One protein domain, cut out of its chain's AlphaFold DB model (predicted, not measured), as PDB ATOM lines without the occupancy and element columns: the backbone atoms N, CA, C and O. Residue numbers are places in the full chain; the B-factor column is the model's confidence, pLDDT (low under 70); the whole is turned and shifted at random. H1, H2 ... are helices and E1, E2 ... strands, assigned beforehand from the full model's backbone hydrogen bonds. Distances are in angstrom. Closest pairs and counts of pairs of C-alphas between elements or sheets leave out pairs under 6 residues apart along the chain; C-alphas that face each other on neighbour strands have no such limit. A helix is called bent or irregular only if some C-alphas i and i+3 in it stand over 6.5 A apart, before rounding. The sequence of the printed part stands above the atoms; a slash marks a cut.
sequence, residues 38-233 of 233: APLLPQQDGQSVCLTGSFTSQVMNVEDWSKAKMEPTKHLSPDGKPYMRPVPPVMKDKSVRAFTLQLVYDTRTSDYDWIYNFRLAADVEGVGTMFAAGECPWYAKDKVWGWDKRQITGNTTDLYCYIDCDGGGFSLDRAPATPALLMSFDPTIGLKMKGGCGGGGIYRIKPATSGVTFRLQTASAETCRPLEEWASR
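What this domain is: This is residues 38 to 233 of the 233 residues of an uncharacterized protein of Alphaproteobacteria bacterium (UniProt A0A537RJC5). The model is a closed barrel of eight antiparallel strands, E1, E5 to E10 and E13, with one short helix, H1, packed on its outside and a two-stranded arm, the hairpin E3 and E4, reaching away from it. The long strand E5 bends strongly, and E2, E12 and E11, side by side, extend the sheet from its first part. The printed part has 196 residues with thirteen named strands, E1 to E13, followed by H1; the class is mostly strand. The whole is compact, with a radius of gyration of the C-alphas of 18.1 A and spans of 56 by 38 by 34 A.

How they stand to each other: E1, residues 48 to 54, is the antiparallel neighbour of E5, residues 90 to 106, with N 51 and O 101 within hydrogen-bond range at 2.8 A. E2, residues 59 to 64, pairs antiparallel with residues 90 to 95 of E5, with N 62 and O 91 at 2.9 A; E5 bends by 101 degrees at residue 93. E3, residues 69 to 76, and E4, residues 82 to 87, form a hairpin, with N 71 and O 85 at 2.9 A, and E4 runs on into E5 at 77 degrees. E5, E6 (114 to 124), E7 (128 to 138), E8 (158 to 163), E9 (169 to 174) and E10 (180 to 185) form a meander of hairpins, each strand the antiparallel neighbour of the one before; N 102 and O 119, N 120 and O 132, N 161 and O 170, and N 173 and O 182 are each 2.8 A apart, and N 162 and O 135 are 2.9 A apart. E11, residues 191 to 193, and E12, residues 203 to 207, form a hairpin, with N 193 and O 203 at 2.7 A; E12 is also the antiparallel neighbour of E2, with N 63 and O 204 at 2.9 A. E13, residues 213 to 219, closes the ring between E10, with N 183 and O 214 at 2.8 A, and E1, with N 217 and O 52 at 2.8 A. H1, residues 221 to 231, is on the barrel, outside it, at a height over the sheet of 8.3 A; it runs across the strands, at 85 degrees to E6 on the local plane. The closest C-alphas of H1 and E1 are those of Ala 221 and Cys 50, 5.8 A apart. H1 is irregular, with C-alphas 223 and 226 7.3 A apart, and has 5 of 7 O i to N i+4 pairs within hydrogen-bond range.

Where its parts are: E1 begins at C-alpha 48 (-8.838, 87.278, -38.322) and is 20.5 A long. E5, the longest strand, begins at C-alpha 90 (1.615, 119.702, -39.199) and measures 35.4 A, E6 31.4 A and E7 31.5 A. H1 measures 14.7 A and ends at C-alpha 231 (-4.619, 95.188, -48.819).

The domain as a whole: The two C-alphas farthest apart are those of Asp 79 and Ala 177, at 60.7 A. The printed part has no cut. The link from E7 to E8, residues 139 to 157, is long. The mean pLDDT of the printed part is 85.4; residues 140 to 156, 195 to 201 and 210 to 211 are under 70.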
ATOM      1  N   ALA A  38      -4.624  86.942 -25.150       85.69
ATOM      2  CA  ALA A  38      -4.743  85.766 -26.030       85.69
ATOM      3  C   ALA A  38      -6.182  85.431 -26.462       85.69
ATOM      4  O   ALA A  38      -6.402  85.290 -27.664       85.69
ATOM      5  N   PRO A  39      -7.184  85.375 -25.562       86.69
ATOM      6  CA  PRO A  39      -8.554  85.031 -25.949       86.69
ATOM      7  C   PRO A  39      -9.229  86.023 -26.910       86.69
ATOM      8  O   PRO A  39     -10.298  85.722 -27.434       86.69
ATOM      9  N   LEU A  40      -8.660  87.216 -27.118       88.94
ATOM     10  CA  LEU A  40      -9.145  88.191 -28.103       88.94
ATOM     11  C   LEU A  40      -8.444  88.120 -29.453       88.94
ATOM     12  O   LEU A  40      -8.835  88.835 -30.375       88.94
ATOM     13  N   LEU A  41      -7.391  87.321 -29.554       90.62
ATOM     14  CA  LEU A  41      -6.553  87.235 -30.736       90.62
ATOM     15  C   LEU A  41      -6.915  85.973 -31.525       90.62
ATOM     16  O   LEU A  41      -7.308  84.973 -30.917       90.62
ATOM     17  N   PRO A  42      -6.791  85.989 -32.863       89.75
ATOM     18  CA  PRO A  42      -7.026  84.796 -33.666       89.75
ATOM     19  C   PRO A  42      -6.046  83.683 -33.261       89.75
ATOM     20  O   PRO A  42      -4.895  83.951 -32.925       89.75
ATOM     21  N   GLN A  43      -6.511  82.435 -33.250       84.25
ATOM     22  CA  GLN A  43      -5.727  81.290 -32.751       84.25
ATOM     23  C   GLN A  43      -5.461  80.234 -33.831       84.25
ATOM     24  O   GLN A  43      -4.845  79.207 -33.556       84.25
ATOM     25  N   GLN A  44      -5.972  80.440 -35.047       85.69
ATOM     26  CA  GLN A  44      -5.850  79.485 -36.145       85.69
ATOM     27  C   GLN A  44      -5.464  80.189 -37.438       85.69
ATOM     28  O   GLN A  44      -5.766  81.367 -37.633       85.69
ATOM     29  N   ASP A  45      -4.811  79.441 -38.325       83.19
ATOM     30  CA  ASP A  45      -4.387  79.930 -39.633       83.19
ATOM     31  C   ASP A  45      -5.564  80.497 -40.432       83.19
ATOM     32  O   ASP A  45      -6.661  79.932 -40.440       83.19
ATOM     33  N   GLY A  46      -5.347  81.651 -41.060       81.75
ATOM     34  CA  GLY A  46      -6.375  82.363 -41.819       81.75
ATOM     35  C   GLY A  46      -7.498  82.991 -40.983       81.75
ATOM     36  O   GLY A  46      -8.339  83.693 -41.547       81.75
ATOM     37  N   GLN A  47      -7.532  82.806 -39.656       92.75
ATOM     38  CA  GLN A  47      -8.465  83.548 -38.811       92.75
ATOM     39  C   GLN A  47      -8.030  85.002 -38.676       92.75
ATOM     40  O   GLN A  47      -6.849  85.328 -38.517       92.75
ATOM     41  N   SER A  48      -9.026  85.880 -38.659       95.69
ATOM     42  CA  SER A  48      -8.838  87.278 -38.322       95.69
ATOM     43  C   SER A  48      -9.851  87.729 -37.281       95.69
ATOM     44  O   SER A  48     -10.950  87.182 -37.176       95.69
ATOM     45  N   VAL A  49      -9.472  88.737 -36.504       97.00
ATOM     46  CA  VAL A  49     -10.388  89.475 -35.637       97.00
ATOM     47  C   VAL A  49     -10.470  90.909 -36.132       97.00
ATOM     48  O   VAL A  49      -9.452  91.544 -36.414       97.00
ATOM     49  N   CYS A  50     -11.699  91.409 -36.241       98.06
ATOM     50  CA  CYS A  50     -11.962  92.810 -36.516       98.06
ATOM     51  C   CYS A  50     -12.254  93.540 -35.207       98.06
ATOM     52  O   CYS A  50     -13.026  93.061 -34.375       98.06
ATOM     53  N   LEU A  51     -11.641  94.703 -35.026       97.56
ATOM     54  CA  LEU A  51     -11.742  95.539 -33.839       97.56
ATOM     55  C   LEU A  51     -12.007  96.982 -34.277       97.56
ATOM     56  O   LEU A  51     -11.366  97.477 -35.201       97.56
ATOM     57  N   THR A  52     -12.927  97.689 -33.627       97.69
ATOM     58  CA  THR A  52     -13.239  99.084 -33.972       97.69
ATOM     59  C   THR A  52     -13.567  99.927 -32.745       97.69
ATOM     60  O   THR A  52     -13.969  99.410 -31.701       97.69
ATOM     61  N   GLY A  53     -13.397 101.239 -32.863       96.06
ATOM     62  CA  GLY A  53     -13.821 102.216 -31.864       96.06
ATOM     63  C   GLY A  53     -14.037 103.590 -32.493       96.06
ATOM     64  O   GLY A  53     -13.415 103.911 -33.507       96.06
ATOM     65  N   SER A  54     -14.916 104.398 -31.892       91.75
ATOM     66  CA  SER A  54     -15.180 105.784 -32.301       91.75
ATOM     67  C   SER A  54     -14.739 106.767 -31.220       91.75
ATOM     68  O   SER A  54     -14.931 106.513 -30.030       91.75
ATOM     69  N   PHE A  55     -14.135 107.883 -31.634       87.88
ATOM     70  CA  PHE A  55     -13.372 108.764 -30.744       87.88
ATOM     71  C   PHE A  55     -13.637 110.245 -30.994       87.88
ATOM     72  O   PHE A  55     -12.716 111.050 -30.950       87.88
ATOM     73  N   THR A  56     -14.894 110.623 -31.210       74.69
ATOM     74  CA  THR A  56     -15.307 111.977 -31.627       74.69
ATOM     75  C   THR A  56     -14.738 113.144 -30.802       74.69
ATOM     76  O   THR A  56     -14.692 114.265 -31.306       74.69
ATOM     77  N   SER A  57     -14.274 112.909 -29.568       78.12
ATOM     78  CA  SER A  57     -13.635 113.906 -28.696       78.12
ATOM     79  C   SER A  57     -12.103 113.829 -28.612       78.12
ATOM     80  O   SER A  57     -11.504 114.605 -27.871       78.12
ATOM     81  N   GLN A  58     -11.456 112.879 -29.287       86.75
ATOM     82  CA  GLN A  58     -10.007 112.700 -29.242       86.75
ATOM     83  C   GLN A  58      -9.354 113.358 -30.451       86.75
ATOM     84  O   GLN A  58      -9.807 113.209 -31.586       86.75
ATOM     85  N   VAL A  59      -8.269 114.085 -30.199       91.25
ATOM     86  CA  VAL A  59      -7.558 114.857 -31.217       91.25
ATOM     87  C   VAL A  59      -6.120 114.378 -31.388       91.25
ATOM     88  O   VAL A  59      -5.457 113.953 -30.438       91.25
ATOM     89  N   MET A  60      -5.630 114.458 -32.620       92.56
ATOM     90  CA  MET A  60      -4.275 114.087 -33.011       92.56
ATOM     91  C   MET A  60      -3.613 115.187 -33.837       92.56
ATOM     92  O   MET A  60      -4.261 115.918 -34.583       92.56
ATOM     93  N   ASN A  61      -2.290 115.258 -33.747       94.06
ATOM     94  CA  ASN A  61      -1.472 115.973 -34.712       94.06
ATOM     95  C   ASN A  61      -1.184 115.047 -35.896       94.06
ATOM     96  O   ASN A  61      -0.791 113.895 -35.704       94.06
ATOM     97  N   VAL A  62      -1.353 115.555 -37.114       93.44
ATOM     98  CA  VAL A  62      -1.079 114.811 -38.347       93.44
ATOM     99  C   VAL A  62       0.006 115.527 -39.139       93.44
ATOM    100  O   VAL A  62      -0.182 116.652 -39.597       93.44
ATOM    101  N   GLU A  63       1.152 114.879 -39.302       93.62
ATOM    102  CA  GLU A  63       2.227 115.343 -40.179       93.62
ATOM    103  C   GLU A  63       1.965 114.835 -41.600       93.62
ATOM    104  O   GLU A  63       1.835 113.627 -41.790       93.62
ATOM    105  N   ASP A  64       1.907 115.724 -42.592       92.12
ATOM    106  CA  ASP A  64       1.755 115.353 -44.007       92.12
ATOM    107  C   ASP A  64       3.126 115.349 -44.697       92.12
ATOM    108  O   ASP A  64       3.621 116.362 -45.195       92.12
ATOM    109  N   TRP A  65       3.755 114.180 -44.708       89.06
ATOM    110  CA  TRP A  65       5.066 113.936 -45.299       89.06
ATOM    111  C   TRP A  65       5.064 113.997 -46.830       89.06
ATOM    112  O   TRP A  65       6.120 114.247 -47.408       89.06
ATOM    113  N   SER A  66       3.907 113.883 -47.500       86.56
ATOM    114  CA  SER A  66       3.844 114.123 -48.954       86.56
ATOM    115  C   SER A  66       4.076 115.584 -49.333       86.56
ATOM    116  O   SER A  66       4.434 115.878 -50.471       86.56
ATOM    117  N   LYS A  67       3.901 116.502 -48.376       89.62
ATOM    118  CA  LYS A  67       4.098 117.946 -48.554       89.62
ATOM    119  C   LYS A  67       5.334 118.470 -47.822       89.62
ATOM    120  O   LYS A  67       5.433 119.674 -47.577       89.62
ATOM    121  N   ALA A  68       6.259 117.587 -47.441       91.56
ATOM    122  CA  ALA A  68       7.464 117.980 -46.728       91.56
ATOM    123  C   ALA A  68       8.349 118.916 -47.566       91.56
ATOM    124  O   ALA A  68       8.538 118.720 -48.765       91.56
ATOM    125  N   LYS A  69       8.908 119.936 -46.911       93.56
ATOM    126  CA  LYS A  69       9.870 120.873 -47.507       93.56
ATOM    127  C   LYS A  69      11.264 120.602 -46.960       93.56
ATOM    128  O   LYS A  69      11.405 120.184 -45.815       93.56
ATOM    129  N   MET A  70      12.292 120.846 -47.766       94.94
ATOM    130  CA  MET A  70      13.677 120.719 -47.313       94.94
ATOM    131  C   MET A  70      14.102 121.986 -46.569       94.94
ATOM    132  O   MET A  70      14.071 123.074 -47.140       94.94
ATOM    133  N   GLU A  71      14.541 121.837 -45.321       95.12
ATOM    134  CA  GLU A  71      15.054 122.927 -44.486       95.12
ATOM    135  C   GLU A  71      16.495 122.643 -44.035       95.12
ATOM    136  O   GLU A  71      16.822 121.492 -43.728       95.12
ATOM    137  N   PRO A  72      17.369 123.663 -43.961       95.81
ATOM    138  CA  PRO A  72      18.725 123.488 -43.454       95.81
ATOM    139  C   PRO A  72      18.714 123.167 -41.953       95.81
ATOM    140  O   PRO A  72      17.977 123.757 -41.162       95.81
ATOM    141  N   THR A  73      19.562 122.232 -41.543       94.00
ATOM    142  CA  THR A  73      19.825 121.906 -40.138       94.00
ATOM    143  C   THR A  73      20.989 122.732 -39.594       94.00
ATOM    144  O   THR A  73      21.708 123.397 -40.334       94.00
ATOM    145  N   LYS A  74      21.204 122.670 -38.274       93.56
ATOM    146  CA  LYS A  74      22.356 123.311 -37.617       93.56
ATOM    147  C   LYS A  74      23.686 122.589 -37.875       93.56
ATOM    148  O   LYS A  74      24.732 123.140 -37.554       93.56
ATOM    149  N   HIS A  75      23.655 121.363 -38.402       93.94
ATOM    150  CA  HIS A  75      24.852 120.575 -38.674       93.94
ATOM    151  C   HIS A  75      25.339 120.829 -40.101       93.94
ATOM    152  O   HIS A  75      24.537 120.869 -41.036       93.94
ATOM    153  N   LEU A  76      26.652 120.982 -40.260       93.06
ATOM    154  CA  LEU A  76      27.289 121.150 -41.563       93.06
ATOM    155  C   LEU A  76      27.759 119.797 -42.104       93.06
ATOM    156  O   LEU A  76      28.258 118.965 -41.343       93.06
ATOM    157  N   SER A  77      27.618 119.591 -43.409       90.06
ATOM    158  CA  SER A  77      28.261 118.510 -44.148       90.06
ATOM    159  C   SER A  77      29.765 118.761 -44.305       90.06
ATOM    160  O   SER A  77      30.236 119.880 -44.084       90.06
ATOM    161  N   PRO A  78      30.549 117.738 -44.701       94.19
ATOM    162  CA  PRO A  78      31.994 117.880 -44.898       94.19
ATOM    163  C   PRO A  78      32.412 118.980 -45.888       94.19
ATOM    164  O   PRO A  78      33.531 119.474 -45.807       94.19
ATOM    165  N   ASP A  79      31.527 119.390 -46.803       94.56
ATOM    166  CA  ASP A  79      31.742 120.488 -47.757       94.56
ATOM    167  C   ASP A  79      31.396 121.883 -47.192       94.56
ATOM    168  O   ASP A  79      31.399 122.872 -47.924       94.56
ATOM    169  N   GLY A  80      31.077 121.976 -45.897       94.88
ATOM    170  CA  GLY A  80      30.755 123.224 -45.202       94.88
ATOM    171  C   GLY A  80      29.328 123.735 -45.420       94.88
ATOM    172  O   GLY A  80      28.982 124.787 -44.881       94.88
ATOM    173  N   LYS A  81      28.481 123.024 -46.176       94.88
ATOM    174  CA  LYS A  81      27.069 123.400 -46.367       94.88
ATOM    175  C   LYS A  81      26.187 122.846 -45.244       94.88
ATOM    176  O   LYS A  81      26.525 121.832 -44.647       94.88
ATOM    177  N   PRO A  82      25.042 123.469 -44.923       94.50
ATOM    178  CA  PRO A  82      24.094 122.878 -43.981       94.50
ATOM    179  C   PRO A  82      23.490 121.582 -44.532       94.50
ATOM    180  O   PRO A  82      23.027 121.552 -45.674       94.50
ATOM    181  N   TYR A  83      23.415 120.533 -43.710       94.81
ATOM    182  CA  TYR A  83      22.607 119.360 -44.048       94.81
ATOM    183  C   TYR A  83      21.148 119.776 -44.197       94.81
ATOM    184  O   TYR A  83      20.616 120.451 -43.319       94.81
ATOM    185  N   MET A  84      20.488 119.342 -45.266       93.62
ATOM    186  CA  MET A  84      19.063 119.589 -45.474       93.62
ATOM    187  C   MET A  84      18.253 118.432 -44.886       93.62
ATOM    188  O   MET A  84      18.576 117.270 -45.127       93.62
ATOM    189  N   ARG A  85      17.176 118.729 -44.154       92.31
ATOM    190  CA  ARG A  85      16.224 117.724 -43.663       92.31
ATOM    191  C   ARG A  85      14.813 117.988 -44.190       92.31
ATOM    192  O   ARG A  85      14.438 119.152 -44.326       92.31
ATOM    193  N   PRO A  86      14.012 116.944 -44.435       90.94
ATOM    194  CA  PRO A  86      12.594 117.111 -44.721       90.94
ATOM    195  C   PRO A  86      11.830 117.556 -43.465       90.94
ATOM    196  O   PRO A  86      12.034 117.017 -42.375       90.94
ATOM    197  N   VAL A  87      10.928 118.524 -43.629       92.25
ATOM    198  CA  VAL A  87      10.034 119.040 -42.587       92.25
ATOM    199  C   VAL A  87       8.593 119.018 -43.113       92.25
ATOM    200  O   VAL A  87       8.265 119.787 -44.024       92.25
ATOM    201  N   PRO A  88       7.727 118.125 -42.601       92.06
ATOM    202  CA  PRO A  88       6.327 118.059 -43.008       92.06
ATOM    203  C   PRO A  88       5.507 119.201 -42.383       92.06
ATOM    204  O   PRO A  88       5.732 119.554 -41.221       92.06
ATOM    205  N   PRO A  89       4.509 119.763 -43.088       94.00
ATOM    206  CA  PRO A  89       3.483 120.566 -42.438       94.00
ATOM    207  C   PRO A  89       2.700 119.723 -41.421       94.00
ATOM    208  O   PRO A  89       2.396 118.551 -41.659       94.00
ATOM    209  N   VAL A  90       2.350 120.347 -40.294       95.06
ATOM    210  CA  VAL A  90       1.615 119.702 -39.199       95.06
ATOM    211  C   VAL A  90       0.200 120.259 -39.125       95.06
ATOM    212  O   VAL A  90      -0.009 121.444 -38.866       95.06
ATOM    213  N   MET A  91      -0.776 119.382 -39.317       95.12
ATOM    214  CA  MET A  91      -2.188 119.635 -39.072       95.12
ATOM    215  C   MET A  91      -2.487 119.327 -37.606       95.12
ATOM    216  O   MET A  91      -2.536 118.162 -37.216       95.12
ATOM    217  N   LYS A  92      -2.644 120.370 -36.790       95.62
ATOM    218  CA  LYS A  92      -2.870 120.220 -35.349       95.62
ATOM    219  C   LYS A  92      -4.322 119.908 -35.007       95.62
ATOM    220  O   LYS A  92      -5.225 120.292 -35.752       95.62
ATOM    221  N   ASP A  93      -4.495 119.234 -33.871       94.19
ATOM    222  CA  ASP A  93      -5.769 119.019 -33.177       94.19
ATOM    223  C   ASP A  93      -6.895 118.473 -34.073       94.19
ATOM    224  O   ASP A  93      -8.047 118.899 -34.013       94.19
ATOM    225  N   LYS A  94      -6.557 117.525 -34.952       94.19
ATOM    226  CA  LYS A  94      -7.521 116.878 -35.844       94.19
ATOM    227  C   LYS A  94      -8.301 115.807 -35.103       94.19
ATOM    228  O   LYS A  94      -7.700 114.913 -34.513       94.19
ATOM    229  N   SER A  95      -9.631 115.894 -35.157       93.00
ATOM    230  CA  SER A  95     -10.512 114.920 -34.514       93.00
ATOM    231  C   SER A  95     -10.398 113.554 -35.188       93.00
ATOM    232  O   SER A  95     -10.470 113.438 -36.417       93.00
ATOM    233  N   VAL A  96     -10.217 112.520 -34.373       91.88
ATOM    234  CA  VAL A  96     -10.200 111.125 -34.806       91.88
ATOM    235  C   VAL A  96     -11.609 110.580 -34.705       91.88
ATOM    236  O   VAL A  96     -12.153 110.417 -33.620       91.88
ATOM    237  N   ARG A  97     -12.223 110.256 -35.834       94.75
ATOM    238  CA  ARG A  97     -13.596 109.749 -35.841       94.75
ATOM    239  C   ARG A  97     -13.644 108.286 -35.447       94.75
ATOM    240  O   ARG A  97     -14.490 107.910 -34.631       94.75
ATOM    241  N   ALA A  98     -12.728 107.485 -35.989       96.00
ATOM    242  CA  ALA A  98     -12.661 106.059 -35.715       96.00
ATOM    243  C   ALA A  98     -11.274 105.460 -35.968       96.00
ATOM    244  O   ALA A  98     -10.514 105.941 -36.813       96.00
ATOM    245  N   PHE A  99     -11.009 104.349 -35.284       96.50
ATOM    246  CA  PHE A  99      -9.999 103.373 -35.679       96.50
ATOM    247  C   PHE A  99     -10.668 102.039 -35.970       96.50
ATOM    248  O   PHE A  99     -11.542 101.610 -35.220       96.50
ATOM    249  N   THR A 100     -10.222 101.376 -37.031       97.75
ATOM    250  CA  THR A 100     -10.588  99.990 -37.337       97.75
ATOM    251  C   THR A 100      -9.317  99.190 -37.541       97.75
ATOM    252  O   THR A 100      -8.472  99.565 -38.349       97.75
ATOM    253  N   LEU A 101      -9.176  98.109 -36.789       97.69
ATOM    254  CA  LEU A 101      -8.010  97.246 -36.734       97.69
ATOM    255  C   LEU A 101      -8.435  95.823 -37.100       97.69
ATOM    256  O   LEU A 101      -9.350  95.270 -36.498       97.69
ATOM    257  N   GLN A 102      -7.733  95.224 -38.049       97.62
ATOM    258  CA  GLN A 102      -7.790  93.798 -38.327       97.62
ATOM    259  C   GLN A 102      -6.482  93.173 -37.851       97.62
ATOM    260  O   GLN A 102      -5.419  93.643 -38.249       97.62
ATOM    261  N   LEU A 103      -6.556  92.122 -37.037       96.56
ATOM    262  CA  LEU A 103      -5.413  91.255 -36.733       96.56
ATOM    263  C   LEU A 103      -5.646  89.911 -37.413       96.56
ATOM    264  O   LEU A 103      -6.725  89.338 -37.272       96.56
ATOM    265  N   VAL A 104      -4.652  89.423 -38.141       95.00
ATOM    266  CA  VAL A 104      -4.680  88.156 -38.876       95.00
ATOM    267  C   VAL A 104      -3.562  87.285 -38.334       95.00
ATOM    268  O   VAL A 104      -2.416  87.730 -38.282       95.00
ATOM    269  N   TYR A 105      -3.889  86.066 -37.915       91.56
ATOM    270  CA  TYR A 105      -2.866  85.123 -37.476       91.56
ATOM    271  C   TYR A 105      -2.042  84.649 -38.674       91.56
ATOM    272  O   TYR A 105      -2.599  84.282 -39.710       91.56
ATOM    273  N   ASP A 106      -0.722  84.682 -38.526       88.56
ATOM    274  CA  ASP A 106       0.240  84.303 -39.549       88.56
ATOM    275  C   ASP A 106       1.053  83.093 -39.079       88.56
ATOM    276  O   ASP A 106       1.657  83.100 -38.006       88.56
ATOM    277  N   THR A 107       1.042  82.042 -39.895       82.25
ATOM    278  CA  THR A 107       1.712  80.765 -39.630       82.25
ATOM    279  C   THR A 107       3.136  80.686 -40.170       82.25
ATOM    280  O   THR A 107       3.779  79.642 -40.031       82.25
ATOM    281  N   ARG A 108       3.658  81.757 -40.782       83.69
ATOM    282  CA  ARG A 108       5.054  81.809 -41.227       83.69
ATOM    283  C   ARG A 108       5.997  81.514 -40.060       83.69
ATOM    284  O   ARG A 108       5.908  82.113 -38.991       83.69
ATOM    285  N   THR A 109       6.950  80.617 -40.296       74.50
ATOM    286  CA  THR A 109       8.020  80.330 -39.341       74.50
ATOM    287  C   THR A 109       8.900  81.568 -39.175       74.50
ATOM    288  O   THR A 109       9.427  82.089 -40.158       74.50
ATOM    289  N   SER A 110       9.086  82.023 -37.940       73.75
ATOM    290  CA  SER A 110       9.966  83.141 -37.595       73.75
ATOM    291  C   SER A 110      10.691  82.843 -36.283       73.75
ATOM    292  O   SER A 110      10.439  81.833 -35.625       73.75
ATOM    293  N   ASP A 111      11.573  83.747 -35.866       71.19
ATOM    294  CA  ASP A 111      12.199  83.709 -34.544       71.19
ATOM    295  C   ASP A 111      11.194  83.980 -33.407       71.19
ATOM    296  O   ASP A 111      11.570  83.948 -32.233       71.19
ATOM    297  N   TYR A 112       9.921  84.210 -33.730       71.06
ATOM    298  CA  TYR A 112       8.811  84.491 -32.818       71.06
ATOM    299  C   TYR A 112       7.882  83.282 -32.720       71.06
ATOM    300  O   TYR A 112       7.807  82.488 -33.655       71.06
ATOM    301  N   ASP A 113       7.188  83.130 -31.592       71.81
ATOM    302  CA  ASP A 113       6.302  81.980 -31.375       71.81
ATOM    303  C   ASP A 113       4.964  82.155 -32.102       71.81
ATOM    304  O   ASP A 113       4.433  81.188 -32.646       71.81
ATOM    305  N   TRP A 114       4.465  83.394 -32.182       76.94
ATOM    306  CA  TRP A 114       3.310  83.765 -32.996       76.94
ATOM    307  C   TRP A 114       3.530  85.106 -33.694       76.94
ATOM    308  O   TRP A 114       4.225  85.985 -33.183       76.94
ATOM    309  N   ILE A 115       2.903  85.280 -34.856       86.44
ATOM    310  CA  ILE A 115       2.912  86.537 -35.602       86.44
ATOM    311  C   ILE A 115       1.468  86.906 -35.910       86.44
ATOM    312  O   ILE A 115       0.705  86.099 -36.442       86.44
ATOM    313  N   TYR A 116       1.095  88.143 -35.593       92.00
ATOM    314  CA  TYR A 116      -0.144  88.726 -36.087       92.00
ATOM    315  C   TYR A 116       0.175  89.802 -37.104       92.00
ATOM    316  O   TYR A 116       0.734  90.838 -36.751       92.00
ATOM    317  N   ASN A 117      -0.228  89.605 -38.353       93.12
ATOM    318  CA  ASN A 117      -0.253  90.709 -39.301       93.12
ATOM    319  C   ASN A 117      -1.406  91.631 -38.919       93.12
ATOM    320  O   ASN A 117      -2.528  91.163 -38.712       93.12
ATOM    321  N   PHE A 118      -1.162  92.935 -38.862       94.44
ATOM    322  CA  PHE A 118      -2.234  93.897 -38.663       94.44
ATOM    323  C   PHE A 118      -2.489  94.735 -39.905       94.44
ATOM    324  O   PHE A 118      -1.596  95.031 -40.701       94.44
ATOM    325  N   ARG A 119      -3.735  95.184 -40.022       94.69
ATOM    326  CA  ARG A 119      -4.149  96.266 -40.913       94.69
ATOM    327  C   ARG A 119      -4.940  97.257 -40.084       94.69
ATOM    328  O   ARG A 119      -5.842  96.869 -39.349       94.69
ATOM    329  N   LEU A 120      -4.601  98.528 -40.189       95.00
ATOM    330  CA  LEU A 120      -5.202  99.594 -39.405       95.00
ATOM    331  C   LEU A 120      -5.711 100.684 -40.336       95.00
ATOM    332  O   LEU A 120      -4.971 101.169 -41.188       95.00
ATOM    333  N   ALA A 121      -6.950 101.108 -40.121       95.25
ATOM    334  CA  ALA A 121      -7.545 102.289 -40.717       95.25
ATOM    335  C   ALA A 121      -7.811 103.323 -39.626       95.25
ATOM    336  O   ALA A 121      -8.333 102.997 -38.559       95.25
ATOM    337  N   ALA A 122      -7.487 104.574 -39.924       94.75
ATOM    338  CA  ALA A 122      -7.809 105.731 -39.104       94.75
ATOM    339  C   ALA A 122      -8.654 106.698 -39.931       94.75
ATOM    340  O   ALA A 122      -8.205 107.135 -40.991       94.75
ATOM    341  N   ASP A 123      -9.849 107.043 -39.457       94.94
ATOM    342  CA  ASP A 123     -10.659 108.112 -40.046       94.94
ATOM    343  C   ASP A 123     -10.438 109.408 -39.267       94.94
ATOM    344  O   ASP A 123     -10.747 109.486 -38.074       94.94
ATOM    345  N   VAL A 124      -9.869 110.418 -39.927       93.75
ATOM    346  CA  VAL A 124      -9.489 111.689 -39.304       93.75
ATOM    347  C   VAL A 124     -10.127 112.856 -40.044       93.75
ATOM    348  O   VAL A 124     -10.004 113.009 -41.263       93.75
ATOM    349  N   GLU A 125     -10.789 113.730 -39.292       93.44
ATOM    350  CA  GLU A 125     -11.520 114.865 -39.842       93.44
ATOM    351  C   GLU A 125     -10.615 115.831 -40.622       93.44
ATOM    352  O   GLU A 125      -9.581 116.300 -40.140       93.44
ATOM    353  N   GLY A 126     -11.028 116.146 -41.852       91.81
ATOM    354  CA  GLY A 126     -10.296 117.033 -42.759       91.81
ATOM    355  C   GLY A 126      -9.054 116.410 -43.407       91.81
ATOM    356  O   GLY A 126      -8.436 117.068 -44.240       91.81
ATOM    357  N   VAL A 127      -8.699 115.170 -43.055       91.94
ATOM    358  CA  VAL A 127      -7.607 114.400 -43.679       91.94
ATOM    359  C   VAL A 127      -8.166 113.240 -44.506       91.94
ATOM    360  O   VAL A 127      -7.690 112.988 -45.610       91.94
ATOM    361  N   GLY A 128      -9.211 112.578 -44.005       91.81
ATOM    362  CA  GLY A 128      -9.812 111.383 -44.595       91.81
ATOM    363  C   GLY A 128      -9.279 110.094 -43.971       91.81
ATOM    364  O   GLY A 128      -8.685 110.103 -42.890       91.81
ATOM    365  N   THR A 129      -9.501 108.974 -44.661       92.81
ATOM    366  CA  THR A 129      -9.075 107.651 -44.194       92.81
ATOM    367  C   THR A 129      -7.612 107.388 -44.532       92.81
ATOM    368  O   THR A 129      -7.183 107.506 -45.681       92.81
ATOM    369  N   MET A 130      -6.850 106.986 -43.522       91.94
ATOM    370  CA  MET A 130      -5.447 106.605 -43.638       91.94
ATOM    371  C   MET A 130      -5.268 105.143 -43.249       91.94
ATOM    372  O   MET A 130      -5.970 104.656 -42.367       91.94
ATOM    373  N   PHE A 131      -4.293 104.473 -43.863       92.06
ATOM    374  CA  PHE A 131      -4.050 103.046 -43.664       92.06
ATOM    375  C   PHE A 131      -2.617 102.765 -43.216       92.06
ATOM    376  O   PHE A 131      -1.684 103.453 -43.639       92.06
ATOM    377  N   ALA A 132      -2.442 101.734 -42.398       91.56
ATOM    378  CA  ALA A 132      -1.155 101.168 -42.020       91.56
ATOM    379  C   ALA A 132      -1.254  99.639 -41.952       91.56
ATOM    380  O   ALA A 132      -2.328  99.088 -41.717       91.56
ATOM    381  N   ALA A 133      -0.126  98.970 -42.150       92.31
ATOM    382  CA  ALA A 133       0.022  97.538 -41.941       92.31
ATOM    383  C   ALA A 133       1.398  97.258 -41.339       92.31
ATOM    384  O   ALA A 133       2.290  98.107 -41.409       92.31
ATOM    385  N   GLY A 134       1.539  96.085 -40.751       91.44
ATOM    386  CA  GLY A 134       2.775  95.617 -40.151       91.44
ATOM    387  C   GLY A 134       2.508  94.355 -39.353       91.44
ATOM    388  O   GLY A 134       1.519  93.655 -39.593       91.44
ATOM    389  N   GLU A 135       3.358  94.099 -38.370       91.56
ATOM    390  CA  GLU A 135       3.349  92.856 -37.614       91.56
ATOM    391  C   GLU A 135       3.316  93.136 -36.107       91.56
ATOM    392  O   GLU A 135       3.878  94.110 -35.601       91.56
ATOM    393  N   CYS A 136       2.647  92.256 -35.376       91.44
ATOM    394  CA  CYS A 136       2.689  92.180 -33.929       91.44
ATOM    395  C   CYS A 136       3.333  90.838 -33.567       91.44
ATOM    396  O   CYS A 136       2.633  89.817 -33.530       91.44
ATOM    397  N   PRO A 137       4.661  90.790 -33.371       86.56
ATOM    398  CA  PRO A 137       5.310  89.566 -32.943       86.56
ATOM    399  C   PRO A 137       4.869  89.243 -31.520       86.56
ATOM    400  O   PRO A 137       4.773  90.118 -30.654       86.56
ATOM    401  N   TRP A 138       4.665  87.964 -31.254       80.88
ATOM    402  CA  TRP A 138       4.448  87.473 -29.911       80.88
ATOM    403  C   TRP A 138       5.478  86.403 -29.587       80.88
ATOM    404  O   TRP A 138       5.580  85.366 -30.239       80.88
ATOM    405  N   TYR A 139       6.251  86.686 -28.551       70.12
ATOM    406  CA  TYR A 139       7.215  85.769 -27.977       70.12
ATOM    407  C   TYR A 139       6.542  85.054 -26.810       70.12
ATOM    408  O   TYR A 139       6.076  85.686 -25.859       70.12
ATOM    409  N   ALA A 140       6.476  83.735 -26.884       59.72
ATOM    410  CA  ALA A 140       6.197  82.897 -25.746       59.72
ATOM    411  C   ALA A 140       7.422  82.851 -24.812       59.72
ATOM    412  O   ALA A 140       8.548  83.223 -25.144       59.72
ATOM    413  N   LYS A 141       7.122  82.380 -23.602       51.44
ATOM    414  CA  LYS A 141       7.804  82.457 -22.297       51.44
ATOM    415  C   LYS A 141       9.340  82.380 -22.232       51.44
ATOM    416  O   LYS A 141       9.908  82.799 -21.217       51.44
ATOM    417  N   ASP A 142       9.998  81.884 -23.270       52.84
ATOM    418  CA  ASP A 142      11.398  81.459 -23.225       52.84
ATOM    419  C   ASP A 142      12.326  82.332 -24.089       52.84
ATOM    420  O   ASP A 142      13.548  82.165 -24.046       52.84
ATOM    421  N   LYS A 143      11.783  83.307 -24.834       50.69
ATOM    422  CA  LYS A 143      12.572  84.252 -25.633       50.69
ATOM    423  C   LYS A 143      12.564  85.644 -25.004       50.69
ATOM    424  O   LYS A 143      11.552  86.334 -24.934       50.69
ATOM    425  N   VAL A 144      13.734  86.056 -24.521       53.97
ATOM    426  CA  VAL A 144      13.996  87.411 -24.027       53.97
ATOM    427  C   VAL A 144      14.250  88.319 -25.231       53.97
ATOM    428  O   VAL A 144      15.197  88.073 -25.978       53.97
ATOM    429  N   TRP A 145      13.445  89.369 -25.412       46.56
ATOM    430  CA  TRP A 145      13.622  90.334 -26.502       46.56
ATOM    431  C   TRP A 145      13.713  91.772 -25.975       46.56
ATOM    432  O   TRP A 145      13.098  92.113 -24.968       46.56
ATOM    433  N   GLY A 146      14.508  92.607 -26.652       51.97
ATOM    434  CA  GLY A 146      14.742  94.010 -26.293       51.97
ATOM    435  C   GLY A 146      16.101  94.297 -25.633       51.97
ATOM    436  O   GLY A 146      16.767  93.421 -25.081       51.97
ATOM    437  N   TRP A 147      16.515  95.567 -25.692       48.81
ATOM    438  CA  TRP A 147      17.738  96.109 -25.077       48.81
ATOM    439  C   TRP A 147      17.702  96.069 -23.541       48.81
ATOM    440  O   TRP A 147      18.748  96.048 -22.894       48.81
ATOM    441  N   ASP A 148      16.505  96.002 -22.961       56.91
ATOM    442  CA  ASP A 148      16.244  95.903 -21.527       56.91
ATOM    443  C   ASP A 148      15.959  94.466 -21.048       56.91
ATOM    444  O   ASP A 148      15.709  94.259 -19.860       56.91
ATOM    445  N   LYS A 149      16.052  93.464 -21.940       54.03
ATOM    446  CA  LYS A 149      15.935  92.027 -21.630       54.03
ATOM    447  C   LYS A 149      14.670  91.646 -20.846       54.03
ATOM    448  O   LYS A 149      14.719  90.765 -19.982       54.03
ATOM    449  N   ARG A 150      13.526  92.276 -21.120       51.38
ATOM    450  CA  ARG A 150      12.272  91.872 -20.469       51.38
ATOM    451  C   ARG A 150      11.822  90.502 -20.974       51.38
ATOM    452  O   ARG A 150      11.791  90.235 -22.172       51.38
ATOM    453  N   GLN A 151      11.473  89.627 -20.036       50.75
ATOM    454  CA  GLN A 151      10.870  88.335 -20.339       50.75
ATOM    455  C   GLN A 151       9.391  88.545 -20.676       50.75
ATOM    456  O   GLN A 151       8.604  88.929 -19.809       50.75
ATOM    457  N   ILE A 152       9.011  88.282 -21.926       49.97
ATOM    458  CA  ILE A 152       7.612  88.264 -22.352       49.97
ATOM    459  C   ILE A 152       7.072  86.886 -21.979       49.97
ATOM    460  O   ILE A 152       7.400  85.864 -22.574       49.97
ATOM    461  N   THR A 153       6.311  86.833 -20.894       52.62
ATOM    462  CA  THR A 153       5.663  85.593 -20.470       52.62
ATOM    463  C   THR A 153       4.398  85.446 -21.316       52.62
ATOM    464  O   THR A 153       3.652  86.407 -21.417       52.62
ATOM    465  N   GLY A 154       4.102  84.275 -21.897       53.09
ATOM    466  CA  GLY A 154       2.880  84.026 -22.704       53.09
ATOM    467  C   GLY A 154       1.531  84.211 -21.972       53.09
ATOM    468  O   GLY A 154       0.497  83.747 -22.433       53.09
ATOM    469  N   ASN A 155       1.547  84.858 -20.808       56.41
ATOM    470  CA  ASN A 155       0.419  85.371 -20.047       56.41
ATOM    471  C   ASN A 155       0.346  86.916 -20.118       56.41
ATOM    472  O   ASN A 155      -0.150  87.541 -19.176       56.41
ATOM    473  N   THR A 156       0.883  87.535 -21.176       68.94
ATOM    474  CA  THR A 156       0.870  88.991 -21.294       68.94
ATOM    475  C   THR A 156      -0.551  89.522 -21.407       68.94
ATOM    476  O   THR A 156      -1.463  88.904 -21.971       68.94
ATOM    477  N   THR A 157      -0.742  90.696 -20.821       77.44
ATOM    478  CA  THR A 157      -1.948  91.497 -21.016       77.44
ATOM    479  C   THR A 157      -1.819  92.390 -22.244       77.44
ATOM    480  O   THR A 157      -2.801  93.028 -22.611       77.44
ATOM    481  N   ASP A 158      -0.633  92.438 -22.855       85.88
ATOM    482  CA  ASP A 158      -0.256  93.358 -23.914       85.88
ATOM    483  C   ASP A 158       0.358  92.663 -25.140       85.88
ATOM    484  O   ASP A 158       0.901  91.555 -25.067       85.88
ATOM    485  N   LEU A 159       0.234  93.332 -26.282       89.06
ATOM    486  CA  LEU A 159       0.807  92.977 -27.575       89.06
ATOM    487  C   LEU A 159       1.325  94.259 -28.231       89.06
ATOM    488  O   LEU A 159       0.568  95.212 -28.409       89.06
ATOM    489  N   TYR A 160       2.600  94.288 -28.609       90.56
ATOM    490  CA  TYR A 160       3.173  95.423 -29.332       90.56
ATOM    491  C   TYR A 160       3.198  95.149 -30.834       90.56
ATOM    492  O   TYR A 160       3.680  94.106 -31.273       90.56
ATOM    493  N   CYS A 161       2.700  96.101 -31.615       91.25
ATOM    494  CA  CYS A 161       2.614  96.045 -33.067       91.25
ATOM    495  C   CYS A 161       3.516  97.122 -33.673       91.25
ATOM    496  O   CYS A 161       3.378  98.303 -33.344       91.25
ATOM    497  N   TYR A 162       4.418  96.746 -34.576       89.12
ATOM    498  CA  TYR A 162       5.269  97.690 -35.298       89.12
ATOM    499  C   TYR A 162       4.840  97.807 -36.756       89.12
ATOM    500  O   TYR A 162       4.489  96.832 -37.412       89.12
ATOM    501  N   ILE A 163       4.895  99.022 -37.286       86.12
ATOM    502  CA  ILE A 163       4.791  99.233 -38.726       86.12
ATOM    503  C   ILE A 163       6.162  98.990 -39.341       86.12
ATOM    504  O   ILE A 163       7.157  99.567 -38.886       86.12
ATOM    505  N   ASP A 164       6.193  98.207 -40.413       72.56
ATOM    506  CA  ASP A 164       7.408  97.947 -41.178       72.56
ATOM    507  C   ASP A 164       8.107  99.251 -41.612       72.56
ATOM    508  O   ASP A 164       7.478 100.290 -41.840       72.56
ATOM    509  N   CYS A 165       9.433  99.203 -41.759       72.38
ATOM    510  CA  CYS A 165      10.252 100.342 -42.198       72.38
ATOM    511  C   CYS A 165      10.199 101.570 -41.277       72.38
ATOM    512  O   CYS A 165       9.965 102.717 -41.694       72.38
ATOM    513  N   ASP A 166      10.455 101.313 -39.993       70.25
ATOM    514  CA  ASP A 166      10.585 102.317 -38.937       70.25
ATOM    515  C   ASP A 166       9.347 103.211 -38.819       70.25
ATOM    516  O   ASP A 166       9.445 104.409 -38.532       70.25
ATOM    517  N   GLY A 167       8.165 102.658 -39.102       80.44
ATOM    518  CA  GLY A 167       6.899 103.383 -39.127       80.44
ATOM    519  C   GLY A 167       6.370 103.787 -37.750       80.44
ATOM    520  O   GLY A 167       5.329 104.434 -37.666       80.44
ATOM    521  N   GLY A 168       7.089 103.450 -36.682       87.62
ATOM    522  CA  GLY A 168       6.573 103.504 -35.321       87.62
ATOM    523  C   GLY A 168       5.738 102.266 -35.013       87.62
ATOM    524  O   GLY A 168       5.862 101.237 -35.675       87.62
ATOM    525  N   GLY A 169       4.899 102.359 -33.993       89.62
ATOM    526  CA  GLY A 169       4.102 101.231 -33.543       89.62
ATOM    527  C   GLY A 169       3.044 101.637 -32.535       89.62
ATOM    528  O   GLY A 169       2.911 102.811 -32.170       89.62
ATOM    529  N   PHE A 170       2.275 100.646 -32.115       92.44
ATOM    530  CA  PHE A 170       1.239 100.789 -31.113       92.44
ATOM    531  C   PHE A 170       1.213  99.576 -30.191       92.44
ATOM    532  O   PHE A 170       1.476  98.454 -30.619       92.44
ATOM    533  N   SER A 171       0.874  99.808 -28.929       92.75
ATOM    534  CA  SER A 171       0.585  98.741 -27.975       92.75
ATOM    535  C   SER A 171      -0.910  98.469 -27.960       92.75
ATOM    536  O   SER A 171      -1.718  99.397 -28.047       92.75
ATOM    537  N   LEU A 172      -1.274  97.204 -27.821       93.94
ATOM    538  CA  LEU A 172      -2.614  96.741 -27.513       93.94
ATOM    539  C   LEU A 172      -2.594  96.120 -26.129       93.94
ATOM    540  O   LEU A 172      -1.919  95.120 -25.936       93.94
ATOM    541  N   ASP A 173      -3.378  96.657 -25.208       92.88
ATOM    542  CA  ASP A 173      -3.588  96.070 -23.889       92.88
ATOM    543  C   ASP A 173      -5.005  95.515 -23.774       92.88
ATOM    544  O   ASP A 173      -5.968  96.084 -24.292       92.88
ATOM    545  N   ARG A 174      -5.185  94.427 -23.031       91.56
ATOM    546  CA  ARG A 174      -6.509  93.955 -22.630       91.56
ATOM    547  C   ARG A 174      -7.185  95.015 -21.757       91.56
ATOM    548  O   ARG A 174      -6.702  95.358 -20.681       91.56
ATOM    549  N   ALA A 175      -8.360  95.487 -22.170       91.31
ATOM    550  CA  ALA A 175      -9.184  96.336 -21.318       91.31
ATOM    551  C   ALA A 175      -9.699  95.514 -20.114       91.31
ATOM    552  O   ALA A 175     -10.342  94.476 -20.326       91.31
ATOM    553  N   PRO A 176      -9.481  95.953 -18.858       86.56
ATOM    554  CA  PRO A 176      -9.858  95.181 -17.678       86.56
ATOM    555  C   PRO A 176     -11.325  94.739 -17.696       86.56
ATOM    556  O   PRO A 176     -12.219  95.543 -17.953       86.56
ATOM    557  N   ALA A 177     -11.555  93.451 -17.417       84.75
ATOM    558  CA  ALA A 177     -12.877  92.832 -17.289       84.75
ATOM    559  C   ALA A 177     -13.821  92.982 -18.504       84.75
ATOM    560  O   ALA A 177     -15.026  92.786 -18.362       84.75
ATOM    561  N   THR A 178     -13.316  93.304 -19.703       88.69
ATOM    562  CA  THR A 178     -14.165  93.460 -20.900       88.69
ATOM    563  C   THR A 178     -13.533  92.857 -22.149       88.69
ATOM    564  O   THR A 178     -12.309  92.867 -22.250       88.69
ATOM    565  N   PRO A 179     -14.325  92.376 -23.130       88.75
ATOM    566  CA  PRO A 179     -13.830  91.886 -24.415       88.75
ATOM    567  C   PRO A 179     -13.399  93.034 -25.345       88.75
ATOM    568  O   PRO A 179     -13.915  93.196 -26.444       88.75
ATOM    569  N   ALA A 180     -12.490  93.883 -24.871       93.94
ATOM    570  CA  ALA A 180     -11.997  95.050 -25.586       93.94
ATOM    571  C   ALA A 180     -10.477  95.159 -25.451       93.94
ATOM    572  O   ALA A 180      -9.887  94.658 -24.488       93.94
ATOM    573  N   LEU A 181      -9.867  95.850 -26.407       95.44
ATOM    574  CA  LEU A 181      -8.465  96.238 -26.372       95.44
ATOM    575  C   LEU A 181      -8.337  97.744 -26.153       95.44
ATOM    576  O   LEU A 181      -9.219  98.528 -26.501       95.44
ATOM    577  N   LEU A 182      -7.228  98.141 -25.559       95.12
ATOM    578  CA  LEU A 182      -6.784  99.508 -25.395       95.12
ATOM    579  C   LEU A 182      -5.582  99.691 -26.312       95.12
ATOM    580  O   LEU A 182      -4.532  99.108 -26.084       95.12
ATOM    581  N   MET A 183      -5.752 100.473 -27.367       95.00
ATOM    582  CA  MET A 183      -4.683 100.799 -28.296       95.00
ATOM    583  C   MET A 183      -4.004 102.097 -27.864       95.00
ATOM    584  O   MET A 183      -4.682 103.091 -27.606       95.00
ATOM    585  N   SER A 184      -2.679 102.117 -27.798       92.31
ATOM    586  CA  SER A 184      -1.899 103.312 -27.463       92.31
ATOM    587  C   SER A 184      -0.703 103.473 -28.398       92.31
ATOM    588  O   SER A 184      -0.143 102.494 -28.879       92.31
ATOM    589  N   PHE A 185      -0.327 104.720 -28.688       88.00
ATOM    590  CA  PHE A 185       0.780 105.051 -29.592       88.00
ATOM    591  C   PHE A 185       1.956 105.627 -28.816       88.00
ATOM    592  O   PHE A 185       1.756 106.328 -27.821       88.00
ATOM    593  N   ASP A 186       3.172 105.432 -29.329       84.19
ATOM    594  CA  ASP A 186       4.316 106.206 -28.854       84.19
ATOM    595  C   ASP A 186       4.067 107.702 -29.150       84.19
ATOM    596  O   ASP A 186       3.900 108.082 -30.315       84.19
ATOM    597  N   PRO A 187       4.026 108.581 -28.132       83.38
ATOM    598  CA  PRO A 187       3.711 109.993 -28.336       83.38
ATOM    599  C   PRO A 187       4.836 110.769 -29.040       83.38
ATOM    600  O   PRO A 187       4.591 111.831 -29.615       83.38
ATOM    601  N   THR A 188       6.066 110.256 -29.006       84.25
ATOM    602  CA  THR A 188       7.257 110.867 -29.606       84.25
ATOM    603  C   THR A 188       7.378 110.477 -31.074       84.25
ATOM    604  O   THR A 188       7.520 111.333 -31.956       84.25
ATOM    605  N   ILE A 189       7.313 109.173 -31.341       85.88
ATOM    606  CA  ILE A 189       7.486 108.606 -32.675       85.88
ATOM    607  C   ILE A 189       6.201 108.791 -33.471       85.88
ATOM    608  O   ILE A 189       6.279 109.272 -34.600       85.88
ATOM    609  N   GLY A 190       5.038 108.523 -32.877       88.00
ATOM    610  CA  GLY A 190       3.754 108.449 -33.567       88.00
ATOM    611  C   GLY A 190       3.612 107.189 -34.415       88.00
ATOM    612  O   GLY A 190       4.459 106.298 -34.396       88.00
ATOM    613  N   LEU A 191       2.542 107.152 -35.200       89.19
ATOM    614  CA  LEU A 191       2.217 106.051 -36.092       89.19
ATOM    615  C   LEU A 191       2.241 106.543 -37.545       89.19
ATOM    616  O   LEU A 191       1.475 107.434 -37.927       89.19
ATOM    617  N   LYS A 192       3.161 106.025 -38.363       89.00
ATOM    618  CA  LYS A 192       3.243 106.364 -39.789       89.00
ATOM    619  C   LYS A 192       2.137 105.643 -40.556       89.00
ATOM    620  O   LYS A 192       2.061 104.426 -40.587       89.00
ATOM    621  N   MET A 193       1.322 106.402 -41.266       87.19
ATOM    622  CA  MET A 193       0.244 105.878 -42.089       87.19
ATOM    623  C   MET A 193       0.624 106.010 -43.571       87.19
ATOM    624  O   MET A 193       0.692 107.129 -44.093       87.19
ATOM    625  N   LYS A 194       0.920 104.869 -44.216       75.25
ATOM    626  CA  LYS A 194       0.619 104.487 -45.621       75.25
ATOM    627  C   LYS A 194       1.529 103.339 -46.106       75.25
ATOM    628  O   LYS A 194       2.741 103.440 -45.994       75.25
ATOM    629  N   GLY A 195       0.926 102.334 -46.756       57.47
ATOM    630  CA  GLY A 195       1.465 101.572 -47.906       57.47
ATOM    631  C   GLY A 195       2.691 100.668 -47.726       57.47
ATOM    632  O   GLY A 195       3.168 100.129 -48.720       57.47
ATOM    633  N   GLY A 196       3.209 100.510 -46.510       53.41
ATOM    634  CA  GLY A 196       4.398  99.700 -46.258       53.41
ATOM    635  C   GLY A 196       5.706 100.377 -46.683       53.41
ATOM    636  O   GLY A 196       5.811 101.597 -46.823       53.41
ATOM    637  N   CYS A 197       6.734  99.557 -46.868       57.00
ATOM    638  CA  CYS A 197       8.133  99.967 -46.981       57.00
ATOM    639  C   CYS A 197       8.540 100.714 -48.264       57.00
ATOM    640  O   CYS A 197       9.593 101.347 -48.294       57.00
ATOM    641  N   GLY A 198       7.736 100.655 -49.329       50.47
ATOM    642  CA  GLY A 198       8.148 101.051 -50.684       50.47
ATOM    643  C   GLY A 198       8.146 102.551 -51.005       50.47
ATOM    644  O   GLY A 198       8.414 102.915 -52.147       50.47
ATOM    645  N   GLY A 199       7.830 103.437 -50.055       51.03
ATOM    646  CA  GLY A 199       7.740 104.871 -50.366       51.03
ATOM    647  C   GLY A 199       7.434 105.824 -49.215       51.03
ATOM    648  O   GLY A 199       6.963 106.924 -49.483       51.03
ATOM    649  N   GLY A 200       7.688 105.426 -47.963       50.78
ATOM    650  CA  GLY A 200       7.430 106.245 -46.775       50.78
ATOM    651  C   GLY A 200       5.937 106.483 -46.500       50.78
ATOM    652  O   GLY A 200       5.146 106.794 -47.388       50.78
ATOM    653  N   GLY A 201       5.526 106.362 -45.236       65.31
ATOM    654  CA  GLY A 201       4.182 106.778 -44.830       65.31
ATOM    655  C   GLY A 201       3.942 108.245 -45.208       65.31
ATOM    656  O   GLY A 201       4.757 109.103 -44.870       65.31
ATOM    657  N   ILE A 202       2.845 108.539 -45.916       81.38
ATOM    658  CA  ILE A 202       2.498 109.916 -46.314       81.38
ATOM    659  C   ILE A 202       2.031 110.723 -45.113       81.38
ATOM    660  O   ILE A 202       2.238 111.931 -45.067       81.38
ATOM    661  N   TYR A 203       1.431 110.061 -44.134       89.88
ATOM    662  CA  TYR A 203       0.993 110.715 -42.924       89.88
ATOM    663  C   TYR A 203       1.709 110.137 -41.721       89.88
ATOM    664  O   TYR A 203       2.117 108.976 -41.709       89.88
ATOM    665  N   ARG A 204       1.843 110.941 -40.678       91.38
ATOM    666  CA  ARG A 204       2.195 110.453 -39.352       91.38
ATOM    667  C   ARG A 204       1.217 111.016 -38.351       91.38
ATOM    668  O   ARG A 204       1.104 112.233 -38.233       91.38
ATOM    669  N   ILE A 205       0.520 110.133 -37.651       91.25
ATOM    670  CA  ILE A 205      -0.422 110.517 -36.608       91.25
ATOM    671  C   ILE A 205       0.276 110.459 -35.254       91.25
ATOM    672  O   ILE A 205       1.018 109.523 -34.953       91.25
ATOM    673  N   LYS A 206       0.071 111.489 -34.443       91.31
ATOM    674  CA  LYS A 206       0.597 111.597 -33.084       91.31
ATOM    675  C   LYS A 206      -0.523 112.052 -32.156       91.31
ATOM    676  O   LYS A 206      -1.304 112.918 -32.557       91.31
ATOM    677  N   PRO A 207      -0.591 111.544 -30.920       87.50
ATOM    678  CA  PRO A 207      -1.445 112.130 -29.895       87.50
ATOM    679  C   PRO A 207      -1.219 113.650 -29.800       87.50
ATOM    680  O   PRO A 207      -0.072 114.102 -29.793       87.50
ATOM    681  N   ALA A 208      -2.288 114.453 -29.765       85.19
ATOM    682  CA  ALA A 208      -2.141 115.903 -29.589       85.19
ATOM    683  C   ALA A 208      -1.643 116.255 -28.175       85.19
ATOM    684  O   ALA A 208      -0.870 117.194 -27.990       85.19
ATOM    685  N   THR A 209      -2.042 115.445 -27.193       79.75
ATOM    686  CA  THR A 209      -1.563 115.444 -25.806       79.75
ATOM    687  C   THR A 209      -0.944 114.084 -25.477       79.75
ATOM    688  O   THR A 209      -1.261 113.089 -26.126       79.75
ATOM    689  N   SER A 210      -0.069 114.000 -24.474       69.38
ATOM    690  CA  SER A 210       0.507 112.713 -24.055       69.38
ATOM    691  C   SER A 210      -0.567 111.731 -23.558       69.38
ATOM    692  O   SER A 210      -1.585 112.139 -23.001       69.38
ATOM    693  N   GLY A 211      -0.319 110.426 -23.740       64.56
ATOM    694  CA  GLY A 211      -1.077 109.363 -23.067       64.56
ATOM    695  C   GLY A 211      -2.472 109.065 -23.624       64.56
ATOM    696  O   GLY A 211      -3.342 108.648 -22.866       64.56
ATOM    697  N   VAL A 212      -2.717 109.282 -24.920       80.00
ATOM    698  CA  VAL A 212      -4.019 108.948 -25.515       80.00
ATOM    699  C   VAL A 212      -4.130 107.441 -25.748       80.00
ATOM    700  O   VAL A 212      -3.299 106.838 -26.430       80.00
ATOM    701  N   THR A 213      -5.188 106.857 -25.189       90.50
ATOM    702  CA  THR A 213      -5.564 105.455 -25.359       90.50
ATOM    703  C   THR A 213      -6.926 105.361 -26.042       90.50
ATOM    704  O   THR A 213      -7.895 106.023 -25.658       90.50
ATOM    705  N   PHE A 214      -7.009 104.486 -27.036       93.25
ATOM    706  CA  PHE A 214      -8.172 104.255 -27.876       93.25
ATOM    707  C   PHE A 214      -8.761 102.888 -27.548       93.25
ATOM    708  O   PHE A 214      -8.136 101.855 -27.773       93.25
ATOM    709  N   ARG A 215      -9.975 102.858 -27.004       95.38
ATOM    710  CA  ARG A 215     -10.659 101.595 -26.728       95.38
ATOM    711  C   ARG A 215     -11.256 101.011 -28.007       95.38
ATOM    712  O   ARG A 215     -12.126 101.633 -28.610       95.38
ATOM    713  N   LEU A 216     -10.839  99.803 -28.361       97.06
ATOM    714  CA  LEU A 216     -11.340  99.030 -29.493       97.06
ATOM    715  C   LEU A 216     -12.160  97.838 -28.995       97.06
ATOM    716  O   LEU A 216     -11.779  97.161 -28.042       97.06
ATOM    717  N   GLN A 217     -13.287  97.575 -29.638       96.69
ATOM    718  CA  GLN A 217     -14.173  96.448 -29.349       96.69
ATOM    719  C   GLN A 217     -14.248  95.529 -30.559       96.69
ATOM    720  O   GLN A 217     -14.091  95.995 -31.687       96.69
ATOM    721  N   THR A 218     -14.508  94.242 -30.339       95.88
ATOM    722  CA  THR A 218     -14.735  93.304 -31.441       95.88
ATOM    723  C   THR A 218     -15.884  93.790 -32.322       95.88
ATOM    724  O   THR A 218     -16.941  94.183 -31.829       95.88
ATOM    725  N   ALA A 219     -15.662  93.755 -33.628       96.88
ATOM    726  CA  ALA A 219     -16.612  94.146 -34.654       96.88
ATOM    727  C   ALA A 219     -16.890  92.972 -35.599       96.88
ATOM    728  O   ALA A 219     -16.193  91.956 -35.592       96.88
ATOM    729  N   SER A 220     -17.917  93.119 -36.434       97.25
ATOM    730  CA  SER A 220     -18.184  92.158 -37.507       97.25
ATOM    731  C   SER A 220     -17.069  92.170 -38.557       97.25
ATOM    732  O   SER A 220     -16.445  93.209 -38.774       97.25
ATOM    733  N   ALA A 221     -16.866  91.054 -39.263       95.50
ATOM    734  CA  ALA A 221     -15.895  90.976 -40.359       95.50
ATOM    735  C   ALA A 221     -16.142  92.045 -41.444       95.50
ATOM    736  O   ALA A 221     -15.201  92.655 -41.939       95.50
ATOM    737  N   GLU A 222     -17.413  92.353 -41.724       97.56
ATOM    738  CA  GLU A 222     -17.831  93.391 -42.678       97.56
ATOM    739  C   GLU A 222     -17.248  94.777 -42.351       97.56
ATOM    740  O   GLU A 222     -16.889  95.534 -43.251       97.56
ATOM    741  N   THR A 223     -17.070  95.101 -41.066       97.62
ATOM    742  CA  THR A 223     -16.446  96.364 -40.635       97.62
ATOM    743  C   THR A 223     -14.994  96.477 -41.114       97.62
ATOM    744  O   THR A 223     -14.525  97.580 -41.387       97.62
ATOM    745  N   CYS A 224     -14.295  95.350 -41.265       97.75
ATOM    746  CA  CYS A 224     -12.922  95.294 -41.756       97.75
ATOM    747  C   CYS A 224     -12.817  95.112 -43.277       97.75
ATOM    748  O   CYS A 224     -11.705  95.180 -43.798       97.75
ATOM    749  N   ARG A 225     -13.927  94.975 -44.018       97.00
ATOM    750  CA  ARG A 225     -13.892  94.835 -45.484       97.00
ATOM    751  C   ARG A 225     -13.073  95.933 -46.187       97.00
ATOM    752  O   ARG A 225     -12.259  95.590 -47.042       97.00
ATOM    753  N   PRO A 226     -13.153  97.227 -45.799       95.50
ATOM    754  CA  PRO A 226     -12.312  98.261 -46.406       95.50
ATOM    755  C   PRO A 226     -10.800  98.040 -46.220       95.50
ATOM    756  O   PRO A 226     -10.011  98.481 -47.054       95.50
ATOM    757  N   LEU A 227     -10.378  97.368 -45.140       94.88
ATOM    758  CA  LEU A 227      -8.972  97.011 -44.913       94.88
ATOM    759  C   LEU A 227      -8.520  95.887 -45.842       94.88
ATOM    760  O   LEU A 227      -7.395  95.917 -46.336       94.88
ATOM    761  N   GLU A 228      -9.389  94.910 -46.088       94.44
ATOM    762  CA  GLU A 228      -9.125  93.798 -47.004       94.44
ATOM    763  C   GLU A 228      -9.044  94.286 -48.452       94.44
ATOM    764  O   GLU A 228      -8.077  93.982 -49.146       94.44
ATOM    765  N   GLU A 229      -9.998  95.124 -48.868       93.81
ATOM    766  CA  GLU A 229     -10.010  95.776 -50.184       93.81
ATOM    767  C   GLU A 229      -8.803  96.693 -50.406       93.81
ATOM    768  O   GLU A 229      -8.380  96.906 -51.543       93.81
ATOM    769  N   TRP A 230      -8.280  97.309 -49.343       91.06
ATOM    770  CA  TRP A 230      -7.054  98.098 -49.416       91.06
ATOM    771  C   TRP A 230      -5.825  97.199 -49.568       91.06
ATOM    772  O   TRP A 230      -4.968  97.490 -50.396       91.06
ATOM    773  N   ALA A 231      -5.754  96.105 -48.809       88.94
ATOM    774  CA  ALA A 231      -4.619  95.188 -48.819       88.94
ATOM    775  C   ALA A 231      -4.495  94.352 -50.102       88.94
ATOM    776  O   ALA A 231      -3.431  93.796 -50.357       88.94
ATOM    777  N   SER A 232      -5.561  94.241 -50.899       89.50
ATOM    778  CA  SER A 232      -5.546  93.529 -52.181       89.50
ATOM    779  C   SER A 232      -5.084  94.377 -53.375       89.50
ATOM    780  O   SER A 232      -5.128  93.885 -54.501       89.50
ATOM    781  N   ARG A 233      -4.742  95.654 -53.166       86.19
ATOM    782  CA  ARG A 233      -4.307  96.594 -54.217       86.19
ATOM    783  C   ARG A 233      -2.794  96.635 -54.332       86.19
ATOM    784  O   ARG A 233      -2.325  96.780 -55.480       86.19
TER     785      ARG A 233